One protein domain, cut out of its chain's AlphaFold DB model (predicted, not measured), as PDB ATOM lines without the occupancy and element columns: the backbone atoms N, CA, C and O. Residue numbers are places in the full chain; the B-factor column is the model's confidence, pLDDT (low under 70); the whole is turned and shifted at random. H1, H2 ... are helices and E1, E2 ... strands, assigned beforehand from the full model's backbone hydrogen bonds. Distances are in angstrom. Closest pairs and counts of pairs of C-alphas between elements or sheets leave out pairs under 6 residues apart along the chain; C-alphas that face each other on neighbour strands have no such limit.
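This is residues 345 to 427 of the 427 residues of the protein "Cyanophycinase" of Desulfurococcaceae archaeon (UniProt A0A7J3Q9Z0). What is the shape? A four-stranded sheet, E1 E2 E3 E6, has one helix, H1, over one face and the other face bare, while a small hairpin, E4 and E5, folds off at one end, near the end of H1. What is it made of? The printed part has 83 residues with one named helix and six named strands, in the order E1 H1 E2 E3 E4 E5 E6; the class is mixed, helices and strands, and the larger sheet is mixed too. How large is it? It is compact, with a radius of gyration of the C-alphas of 13.5 A, and elongated, spanning 43 by 26 by 18 A.

Where do the first elements lie? E1, residues 352 to 355, begins at C-alpha 352 (28.606, 61.109, 83.525). H1 is residues 363 to 374, 15.7 A long, and E2 residues 378 to 386, 23.6 A. What follows? E3 is residues 391 to 397, 19.1 A, E4 residues 403 to 406 and E5 residues 415 to 418. E6, residues 420 to 426, 19.6 A, ends at C-alpha 426 (43.069, 63.518, 104.433).

How do the strands pair? E1 and E2 are parallel at 8 degrees, with N 354 and O 380 3.0 A apart. E2 and E3, a hairpin, are antiparallel at 171 degrees, with N 383 and O 394 2.8 A apart; E3 and E6 are antiparallel at 163 degrees, with N 397 and O 421 2.8 A apart. Where is H1? It is on this sheet, in two layers, at a height of 9.4 A, and its closest C-alphas to E2 are Leu 372 and Glu 378, 5.7 A. Every O i to N i+4 pair in H1 is within hydrogen-bond range, and E1, H1 and E2 form a strand-helix-strand unit, two parallel neighbour strands with a helix between, with a right-handed crossover. What of E4 and E5? They are antiparallel at 158 degrees, with N 405 and O 416 2.9 A apart, and E5 runs on into E6 at 61 degrees.

Is it unbroken? The printed part has no cut, and no link is long. Where is confidence low? Residues 349 to 361, 365, 377 to 379, 384 to 391 and 408 to 412 are under 70.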
ATOM      1  N   PRO A 345      14.729  47.080  90.510       91.25
ATOM      2  CA  PRO A 345      16.113  47.325  90.129       91.25
ATOM      3  C   PRO A 345      16.173  48.064  88.788       91.25
ATOM      4  O   PRO A 345      15.399  47.782  87.872       91.25
ATOM      5  N   VAL A 346      17.114  48.994  88.677       88.56
ATOM      6  CA  VAL A 346      17.337  49.827  87.496       88.56
ATOM      7  C   VAL A 346      18.768  49.622  87.021       88.56
ATOM      8  O   VAL A 346      19.707  49.641  87.817       88.56
ATOM      9  N   LEU A 347      18.940  49.440  85.712       81.38
ATOM     10  CA  LEU A 347      20.267  49.425  85.107       81.38
ATOM     11  C   LEU A 347      20.870  50.829  85.167       81.38
ATOM     12  O   LEU A 347      20.223  51.815  84.807       81.38
ATOM     13  N   ILE A 348      22.120  50.911  85.614       73.56
ATOM     14  CA  ILE A 348      22.886  52.156  85.607       73.56
ATOM     15  C   ILE A 348      23.114  52.536  84.140       73.56
ATOM     16  O   ILE A 348      23.673  51.747  83.384       73.56
ATOM     17  N   SER A 349      22.621  53.703  83.724       63.75
ATOM     18  CA  SER A 349      22.522  54.083  82.306       63.75
ATOM     19  C   SER A 349      23.245  55.385  81.960       63.75
ATOM     20  O   SER A 349      22.873  56.073  81.011       63.75
ATOM     21  N   GLY A 350      24.280  55.748  82.714       61.69
ATOM     22  CA  GLY A 350      25.077  56.938  82.436       61.69
ATOM     23  C   GLY A 350      26.565  56.691  82.620       61.69
ATOM     24  O   GLY A 350      26.942  55.835  83.411       61.69
ATOM     25  N   ASP A 351      27.362  57.491  81.911       58.00
ATOM     26  CA  ASP A 351      28.826  57.588  82.021       58.00
ATOM     27  C   ASP A 351      29.255  58.969  82.553       58.00
ATOM     28  O   ASP A 351      30.407  59.391  82.422       58.00
ATOM     29  N   THR A 352      28.324  59.728  83.140       62.31
ATOM     30  CA  THR A 352      28.606  61.109  83.525       62.31
ATOM     31  C   THR A 352      29.450  61.142  84.795       62.31
ATOM     32  O   THR A 352      28.977  60.847  85.896       62.31
ATOM     33  N   THR A 353      30.713  61.522  84.630       62.34
ATOM     34  CA  THR A 353      31.619  61.875  85.724       62.34
ATOM     35  C   THR A 353      31.601  63.385  85.904       62.34
ATOM     36  O   THR A 353      31.886  64.127  84.967       62.34
ATOM     37  N   HIS A 354      31.278  63.845  87.109       62.78
ATOM     38  CA  HIS A 354      31.338  65.258  87.461       62.78
ATOM     39  C   HIS A 354      32.511  65.473  88.413       62.78
ATOM     40  O   HIS A 354      32.420  65.174  89.596       62.78
ATOM     41  N   THR A 355      33.626  66.000  87.916       58.22
ATOM     42  CA  THR A 355      34.664  66.529  88.813       58.22
ATOM     43  C   THR A 355      34.322  67.981  89.079       58.22
ATOM     44  O   THR A 355      34.198  68.755  88.131       58.22
ATOM     45  N   ALA A 356      34.106  68.338  90.339       56.91
ATOM     46  CA  ALA A 356      33.781  69.703  90.696       56.91
ATOM     47  C   ALA A 356      34.539  70.082  91.968       56.91
ATOM     48  O   ALA A 356      34.407  69.410  92.989       56.91
ATOM     49  N   ASP A 357      35.290  71.182  91.915       60.28
ATOM     50  CA  ASP A 357      35.908  71.808  93.091       60.28
ATOM     51  C   ASP A 357      34.827  72.521  93.918       60.28
ATOM     52  O   ASP A 357      34.782  73.742  94.047       60.28
ATOM     53  N   ILE A 358      33.865  71.744  94.402       62.75
ATOM     54  CA  ILE A 358      32.782  72.195  95.267       62.75
ATOM     55  C   ILE A 358      33.140  71.734  96.674       62.75
ATOM     56  O   ILE A 358      33.678  70.650  96.834       62.75
ATOM     57  N   ASP A 359      32.839  72.524  97.697       67.31
ATOM     58  CA  ASP A 359      32.954  72.064  99.079       67.31
ATOM     59  C   ASP A 359      31.678  71.311  99.477       67.31
ATOM     60  O   ASP A 359      30.575  71.862  99.400       67.31
ATOM     61  N   VAL A 360      31.810  70.051  99.912       67.50
ATOM     62  CA  VAL A 360      30.681  69.199 100.347       67.50
ATOM     63  C   VAL A 360      29.899  69.812 101.514       67.50
ATOM     64  O   VAL A 360      28.736  69.471 101.717       67.50
ATOM     65  N   LYS A 361      30.516  70.737 102.261       66.31
ATOM     66  CA  LYS A 361      29.881  71.483 103.355       66.31
ATOM     67  C   LYS A 361      28.853  72.501 102.854       66.31
ATOM     68  O   LYS A 361      28.003  72.954 103.618       66.31
ATOM     69  N   THR A 362      28.919  72.884 101.578       70.19
ATOM     70  CA  THR A 362      27.956  73.802 100.960       70.19
ATOM     71  C   THR A 362      26.690  73.064 100.538       70.19
ATOM     72  O   THR A 362      26.726  71.877 100.213       70.19
ATOM     73  N   GLN A 363      25.562  73.778 100.453       70.00
ATOM     74  CA  GLN A 363      24.323  73.198  99.918       70.00
ATOM     75  C   GLN A 363      24.505  72.631  98.502       70.00
ATOM     76  O   GLN A 363      23.919  71.597  98.183       70.00
ATOM     77  N   ASN A 364      25.346  73.257  97.674       70.75
ATOM     78  CA  ASN A 364      25.653  72.765  96.332       70.75
ATOM     79  C   ASN A 364      26.411  71.434  96.388       70.75
ATOM     80  O   ASN A 364      26.024  70.488  95.707       70.75
ATOM     81  N   GLY A 365      27.439  71.328  97.233       69.44
ATOM     82  CA  GLY A 365      28.213  70.095  97.393       69.44
ATOM     83  C   GLY A 365      27.379  68.947  97.954       69.44
ATOM     84  O   GLY A 365      27.428  67.831  97.435       69.44
ATOM     85  N   LEU A 366      26.531  69.235  98.943       74.00
ATOM     86  CA  LEU A 366      25.572  68.268  99.467       74.00
ATOM     87  C   LEU A 366      24.543  67.836  98.409       74.00
ATOM     88  O   LEU A 366      24.225  66.654  98.316       74.00
ATOM     89  N   SER A 367      24.047  68.761  97.583       75.75
ATOM     90  CA  SER A 367      23.092  68.444  96.509       75.75
ATOM     91  C   SER A 367      23.694  67.515  95.457       75.75
ATOM     92  O   SER A 367      23.008  66.625  94.956       75.75
ATOM     93  N   VAL A 368      24.981  67.687  95.144       72.94
ATOM     94  CA  VAL A 368      25.715  66.797  94.235       72.94
ATOM     95  C   VAL A 368      25.885  65.404  94.853       72.94
ATOM     96  O   VAL A 368      25.623  64.405  94.187       72.94
ATOM     97  N   LEU A 369      26.242  65.320  96.139       73.94
ATOM     98  CA  LEU A 369      26.288  64.047  96.866       73.94
ATOM     99  C   LEU A 369      24.927  63.334  96.848       73.94
ATOM    100  O   LEU A 369      24.840  62.152  96.517       73.94
ATOM    101  N   ILE A 370      23.854  64.054  97.175       79.06
ATOM    102  CA  ILE A 370      22.499  63.502  97.135       79.06
ATOM    103  C   ILE A 370      22.176  63.031  95.712       79.06
ATOM    104  O   ILE A 370      21.639  61.939  95.559       79.06
ATOM    105  N   GLY A 371      22.567  63.768  94.667       76.62
ATOM    106  CA  GLY A 371      22.422  63.360  93.264       76.62
ATOM    107  C   GLY A 371      22.962  61.954  92.979       76.62
ATOM    108  O   GLY A 371      22.233  61.110  92.449       76.62
ATOM    109  N   LEU A 372      24.172  61.641  93.444       74.00
ATOM    110  CA  LEU A 372      24.771  60.311  93.284       74.00
ATOM    111  C   LEU A 372      24.021  59.201  94.019       74.00
ATOM    112  O   LEU A 372      24.040  58.049  93.579       74.00
ATOM    113  N   LEU A 373      23.374  59.530  95.129       79.69
ATOM    114  CA  LEU A 373      22.583  58.586  95.912       79.69
ATOM    115  C   LEU A 373      21.153  58.413  95.371       79.69
ATOM    116  O   LEU A 373      20.497  57.430  95.708       79.69
ATOM    117  N   THR A 374      20.684  59.339  94.522       79.62
ATOM    118  CA  THR A 374      19.251  59.493  94.204       79.62
ATOM    119  C   THR A 374      18.895  59.587  92.715       79.62
ATOM    120  O   THR A 374      17.718  59.599  92.355       79.62
ATOM    121  N   ARG A 375      19.881  59.654  91.814       79.38
ATOM    122  CA  ARG A 375      19.697  59.720  90.347       79.38
ATOM    123  C   ARG A 375      20.250  58.465  89.684       79.38
ATOM    124  O   ARG A 375      21.044  57.771  90.284       79.38
ATOM    125  N   ASN A 376      19.923  58.156  88.431       71.81
ATOM    126  CA  ASN A 376      20.470  56.968  87.746       71.81
ATOM    127  C   ASN A 376      21.605  57.260  86.738       71.81
ATOM    128  O   ASN A 376      22.208  56.315  86.240       71.81
ATOM    129  N   LYS A 377      21.943  58.535  86.484       69.81
ATOM    130  CA  LYS A 377      22.897  58.943  85.425       69.81
ATOM    131  C   LYS A 377      24.324  59.287  85.881       69.81
ATOM    132  O   LYS A 377      25.220  59.326  85.047       69.81
ATOM    133  N   GLU A 378      24.538  59.579  87.160       68.00
ATOM    134  CA  GLU A 378      25.835  60.053  87.676       68.00
ATOM    135  C   GLU A 378      26.714  58.867  88.121       68.00
ATOM    136  O   GLU A 378      26.234  57.990  88.836       68.00
ATOM    137  N   VAL A 379      27.984  58.808  87.707       65.69
ATOM    138  CA  VAL A 379      28.873  57.652  87.980       65.69
ATOM    139  C   VAL A 379      29.890  57.942  89.073       65.69
ATOM    140  O   VAL A 379      30.128  57.096  89.935       65.69
ATOM    141  N   SER A 380      30.484  59.132  89.067       70.81
ATOM    142  CA  SER A 380      31.404  59.550  90.120       70.81
ATOM    143  C   SER A 380      31.441  61.063  90.280       70.81
ATOM    144  O   SER A 380      31.206  61.808  89.323       70.81
ATOM    145  N   VAL A 381      31.732  61.496  91.506       71.12
ATOM    146  CA  VAL A 381      31.974  62.893  91.858       71.12
ATOM    147  C   VAL A 381      33.181  62.967  92.775       71.12
ATOM    148  O   VAL A 381      33.216  62.299  93.805       71.12
ATOM    149  N   SER A 382      34.149  63.810  92.421       70.19
ATOM    150  CA  SER A 382      35.215  64.221  93.339       70.19
ATOM    151  C   SER A 382      34.979  65.650  93.794       70.19
ATOM    152  O   SER A 382      34.664  66.506  92.971       70.19
ATOM    153  N   VAL A 383      35.112  65.858  95.099       70.81
ATOM    154  CA  VAL A 383      34.753  67.064  95.843       70.81
ATOM    155  C   VAL A 383      35.925  67.389  96.770       70.81
ATOM    156  O   VAL A 383      36.465  66.489  97.424       70.81
ATOM    157  N   LEU A 384      36.344  68.650  96.827       69.62
ATOM    158  CA  LEU A 384      37.376  69.111  97.757       69.62
ATOM    159  C   LEU A 384      36.698  69.834  98.911       69.62
ATOM    160  O   LEU A 384      35.988  70.807  98.698       69.62
ATOM    161  N   SER A 385      36.914  69.370 100.137       68.31
ATOM    162  CA  SER A 385      36.404  70.045 101.327       68.31
ATOM    163  C   SER A 385      37.562  70.528 102.179       68.31
ATOM    164  O   SER A 385      38.334  69.734 102.720       68.31
ATOM    165  N   GLU A 386      37.689  71.844 102.295       64.69
ATOM    166  CA  GLU A 386      38.701  72.449 103.142       64.69
ATOM    167  C   GLU A 386      38.184  72.603 104.575       64.69
ATOM    168  O   GLU A 386      37.041  72.963 104.876       64.69
ATOM    169  N   SER A 387      39.069  72.312 105.513       63.69
ATOM    170  CA  SER A 387      38.918  72.699 106.903       63.69
ATOM    171  C   SER A 387      40.125  73.525 107.322       63.69
ATOM    172  O   SER A 387      41.147  73.552 106.647       63.69
ATOM    173  N   ARG A 388      40.055  74.156 108.499       60.38
ATOM    174  CA  ARG A 388      41.203  74.898 109.046       60.38
ATOM    175  C   ARG A 388      42.439  74.025 109.308       60.38
ATOM    176  O   ARG A 388      43.495  74.582 109.582       60.38
ATOM    177  N   ARG A 389      42.300  72.693 109.335       55.47
ATOM    178  CA  ARG A 389      43.375  71.761 109.717       55.47
ATOM    179  C   ARG A 389      43.758  70.760 108.630       55.47
ATOM    180  O   ARG A 389      44.874  70.264 108.678       55.47
ATOM    181  N   PHE A 390      42.849  70.453 107.710       63.81
ATOM    182  CA  PHE A 390      43.001  69.397 106.708       63.81
ATOM    183  C   PHE A 390      42.229  69.744 105.444       63.81
ATOM    184  O   PHE A 390      41.139  70.323 105.536       63.81
ATOM    185  N   THR A 391      42.725  69.289 104.299       67.88
ATOM    186  CA  THR A 391      41.944  69.272 103.061       67.88
ATOM    187  C   THR A 391      41.499  67.844 102.794       67.88
ATOM    188  O   THR A 391      42.314  66.939 102.619       67.88
ATOM    189  N   TYR A 392      40.188  67.626 102.767       73.31
ATOM    190  CA  TYR A 392      39.616  66.341 102.405       73.31
ATOM    191  C   TYR A 392      39.406  66.301 100.894       73.31
ATOM    192  O   TYR A 392      38.671  67.117 100.342       73.31
ATOM    193  N   GLN A 393      40.017  65.326 100.224       77.50
ATOM    194  CA  GLN A 393      39.582  64.936  98.887       77.50
ATOM    195  C   GLN A 393      38.585  63.798  99.039       77.50
ATOM    196  O   GLN A 393      38.931  62.731  99.547       77.50
ATOM    197  N   ILE A 394      37.352  64.055  98.623       77.94
ATOM    198  CA  ILE A 394      36.231  63.149  98.794       77.94
ATOM    199  C   ILE A 394      35.772  62.711  97.415       77.94
ATOM    200  O   ILE A 394      35.266  63.518  96.639       77.94
ATOM    201  N   THR A 395      35.931  61.431  97.113       80.94
ATOM    202  CA  THR A 395      35.480  60.854  95.852       80.94
ATOM    203  C   THR A 395      34.369  59.863  96.126       80.94
ATOM    204  O   THR A 395      34.581  58.825  96.746       80.94
ATOM    205  N   PHE A 396      33.180  60.175  95.637       79.94
ATOM    206  CA  PHE A 396      32.071  59.243  95.573       79.94
ATOM    207  C   PHE A 396      32.091  58.562  94.212       79.94
ATOM    208  O   PHE A 396      32.191  59.226  93.181       79.94
ATOM    209  N   ALA A 397      31.989  57.242  94.192       83.25
ATOM    210  CA  ALA A 397      32.000  56.476  92.961       83.25
ATOM    211  C   ALA A 397      31.039  55.298  93.052       83.25
ATOM    212  O   ALA A 397      31.036  54.530  94.018       83.25
ATOM    213  N   ARG A 398      30.251  55.124  91.995       82.06
ATOM    214  CA  ARG A 398      29.549  53.871  91.761       82.06
ATOM    215  C   ARG A 398      30.556  52.820  91.335       82.06
ATOM    216  O   ARG A 398      31.438  53.078  90.522       82.06
ATOM    217  N   THR A 399      30.418  51.634  91.898       83.25
ATOM    218  CA  THR A 399      31.265  50.482  91.580       83.25
ATOM    219  C   THR A 399      30.399  49.347  91.051       83.25
ATOM    220  O   THR A 399      29.176  49.454  91.025       83.25
ATOM    221  N   SER A 400      31.011  48.219  90.693       84.44
ATOM    222  CA  SER A 400      30.278  46.991  90.353       84.44
ATOM    223  C   SER A 400      29.382  46.468  91.487       84.44
ATOM    224  O   SER A 400      28.496  45.656  91.230       84.44
ATOM    225  N   ARG A 401      29.590  46.927  92.730       88.88
ATOM    226  CA  ARG A 401      28.730  46.624  93.885       88.88
ATOM    227  C   ARG A 401      27.478  47.499  93.937       88.88
ATOM    228  O   ARG A 401      26.458  47.081  94.475       88.88
ATOM    229  N   THR A 402      27.541  48.695  93.353       90.12
ATOM    230  CA  THR A 402      26.458  49.668  93.440       90.12
ATOM    231  C   THR A 402      25.213  49.167  92.724       90.12
ATOM    232  O   THR A 402      25.258  48.769  91.560       90.12
ATOM    233  N   LYS A 403      24.076  49.240  93.414       91.69
ATOM    234  CA  LYS A 403      22.762  48.889  92.864       91.69
ATOM    235  C   LYS A 403      21.828  50.076  92.994       91.69
ATOM    236  O   LYS A 403      21.880  50.795  93.989       91.69
ATOM    237  N   ILE A 404      20.973  50.264  91.995       90.94
ATOM    238  CA  ILE A 404      19.995  51.349  91.951       90.94
ATOM    239  C   ILE A 404      18.608  50.746  91.825       90.94
ATOM    240  O   ILE A 404      18.406  49.791  91.074       90.94
ATOM    241  N   TYR A 405      17.657  51.327  92.543       91.69
ATOM    242  CA  TYR A 405      16.261  50.932  92.491       91.69
ATOM    243  C   TYR A 405      15.383  52.159  92.279       91.69
ATOM    244  O   TYR A 405      15.666  53.212  92.842       91.69
ATOM    245  N   GLU A 406      14.326  52.036  91.480       89.50
ATOM    246  CA  GLU A 406      13.296  53.069  91.366       89.50
ATOM    247  C   GLU A 406      12.414  53.016  92.616       89.50
ATOM    248  O   GLU A 406      11.845  51.973  92.961       89.50
ATOM    249  N   THR A 407      12.351  54.139  93.320       78.69
ATOM    250  CA  THR A 407      11.437  54.369  94.436       78.69
ATOM    251  C   THR A 407      10.077  54.698  93.819       78.69
ATOM    252  O   THR A 407       9.982  55.475  92.873       78.69
ATOM    253  N   GLY A 408       9.021  53.999  94.245       69.25
ATOM    254  CA  GLY A 408       7.699  54.112  93.618       69.25
ATOM    255  C   GLY A 408       7.131  55.541  93.625       69.25
ATOM    256  O   GLY A 408       7.683  56.445  94.239       69.25
ATOM    257  N   PHE A 409       5.974  55.729  92.984       51.34
ATOM    258  CA  PHE A 409       5.361  57.030  92.645       51.34
ATOM    259  C   PHE A 409       5.161  58.067  93.775       51.34
ATOM    260  O   PHE A 409       4.806  59.202  93.473       51.34
ATOM    261  N   TYR A 410       5.361  57.706  95.043       53.41
ATOM    262  CA  TYR A 410       5.091  58.558  96.207       53.41
ATOM    263  C   TYR A 410       6.353  59.090  96.907       53.41
ATOM    264  O   TYR A 410       6.230  59.798  97.903       53.41
ATOM    265  N   ASP A 411       7.550  58.764  96.413       59.66
ATOM    266  CA  ASP A 411       8.816  59.243  96.978       59.66
ATOM    267  C   ASP A 411       9.276  60.519  96.232       59.66
ATOM    268  O   ASP A 411       9.310  60.522  94.996       59.66
ATOM    269  N   PRO A 412       9.606  61.630  96.930       61.72
ATOM    270  CA  PRO A 412      10.130  62.843  96.288       61.72
ATOM    271  C   PRO A 412      11.457  62.596  95.558       61.72
ATOM    272  O   PRO A 412      11.837  63.350  94.660       61.72
ATOM    273  N   VAL A 413      12.162  61.535  95.936       70.88
ATOM    274  CA  VAL A 413      13.325  61.016  95.241       70.88
ATOM    275  C   VAL A 413      12.880  59.869  94.342       70.88
ATOM    276  O   VAL A 413      12.126  59.011  94.775       70.88
ATOM    277  N   ARG A 414      13.366  59.827  93.095       79.44
ATOM    278  CA  ARG A 414      12.989  58.800  92.103       79.44
ATOM    279  C   ARG A 414      13.813  57.511  92.183       79.44
ATOM    280  O   ARG A 414      13.375  56.472  91.693       79.44
ATOM    281  N   TYR A 415      15.013  57.563  92.755       86.06
ATOM    282  CA  TYR A 415      15.871  56.388  92.860       86.06
ATOM    283  C   TYR A 415      16.540  56.287  94.221       86.06
ATOM    284  O   TYR A 415      16.865  57.292  94.837       86.06
ATOM    285  N   THR A 416      16.835  55.065  94.643       87.25
ATOM    286  CA  THR A 416      17.682  54.794  95.801       87.25
ATOM    287  C   THR A 416      18.901  54.005  95.347       87.25
ATOM    288  O   THR A 416      18.764  52.980  94.671       87.25
ATOM    289  N   ALA A 417      20.096  54.501  95.662       89.62
ATOM    290  CA  ALA A 417      21.350  53.812  95.390       89.62
ATOM    291  C   ALA A 417      21.944  53.239  96.682       89.62
ATOM    292  O   ALA A 417      22.011  53.914  97.713       89.62
ATOM    293  N   ILE A 418      22.410  51.995  96.601       92.75
ATOM    294  CA  ILE A 418      23.105  51.310  97.691       92.75
ATOM    295  C   ILE A 418      24.507  50.899  97.284       92.75
ATOM    296  O   ILE A 418      24.775  50.685  96.101       92.75
ATOM    297  N   GLU A 419      25.381  50.764  98.277       91.69
ATOM    298  CA  GLU A 419      26.785  50.385  98.105       91.69
ATOM    299  C   GLU A 419      27.552  51.331  97.158       91.69
ATOM    300  O   GLU A 419      28.360  50.913  96.323       91.69
ATOM    301  N   VAL A 420      27.284  52.637  97.267       90.12
ATOM    302  CA  VAL A 420      28.082  53.688  96.621       90.12
ATOM    303  C   VAL A 420      29.374  53.852  97.411       90.12
ATOM    304  O   VAL A 420      29.346  54.055  98.621       90.12
ATOM    305  N   SER A 421      30.523  53.747  96.747       90.62
ATOM    306  CA  SER A 421      31.813  53.859  97.427       90.62
ATOM    307  C   SER A 421      32.176  55.319  97.664       90.62
ATOM    308  O   SER A 421      31.984  56.167  96.796       90.62
ATOM    309  N   LEU A 422      32.714  55.598  98.841       89.69
ATOM    310  CA  LEU A 422      33.187  56.900  99.282       89.69
ATOM    311  C   LEU A 422      34.650  56.750  99.706       89.69
ATOM    312  O   LEU A 422      34.962  56.027 100.648       89.69
ATOM    313  N   TYR A 423      35.537  57.443  99.004       88.69
ATOM    314  CA  TYR A 423      36.968  57.489  99.273       88.69
ATOM    315  C   TYR A 423      37.321  58.849  99.851       88.69
ATOM    316  O   TYR A 423      36.962  59.877  99.278       88.69
ATOM    317  N   ILE A 424      38.034  58.858 100.971       86.94
ATOM    318  CA  ILE A 424      38.411  60.086 101.664       86.94
ATOM    319  C   ILE A 424      39.911  60.094 101.884       86.94
ATOM    320  O   ILE A 424      40.442  59.289 102.650       86.94
ATOM    321  N   THR A 425      40.586  61.031 101.229       85.44
ATOM    322  CA  THR A 425      41.986  61.354 101.503       85.44
ATOM    323  C   THR A 425      42.031  62.546 102.432       85.44
ATOM    324  O   THR A 425      41.486  63.598 102.105       85.44
ATOM    325  N   LYS A 426      42.720  62.401 103.559       77.25
ATOM    326  CA  LYS A 426      43.069  63.518 104.433       77.25
ATOM    327  C   LYS A 426      44.447  64.019 104.002       77.25
ATOM    328  O   LYS A 426      45.421  63.291 104.180       77.25
ATOM    329  N   LYS A 427      44.497  65.176 103.339       70.06
ATOM    330  CA  LYS A 427      45.742  65.840 102.930       70.06
ATOM    331  C   LYS A 427      46.201  66.831 103.987       70.06
ATOM    332  O   LYS A 427      45.320  67.495 104.591       70.06
TER     333      LYS A 427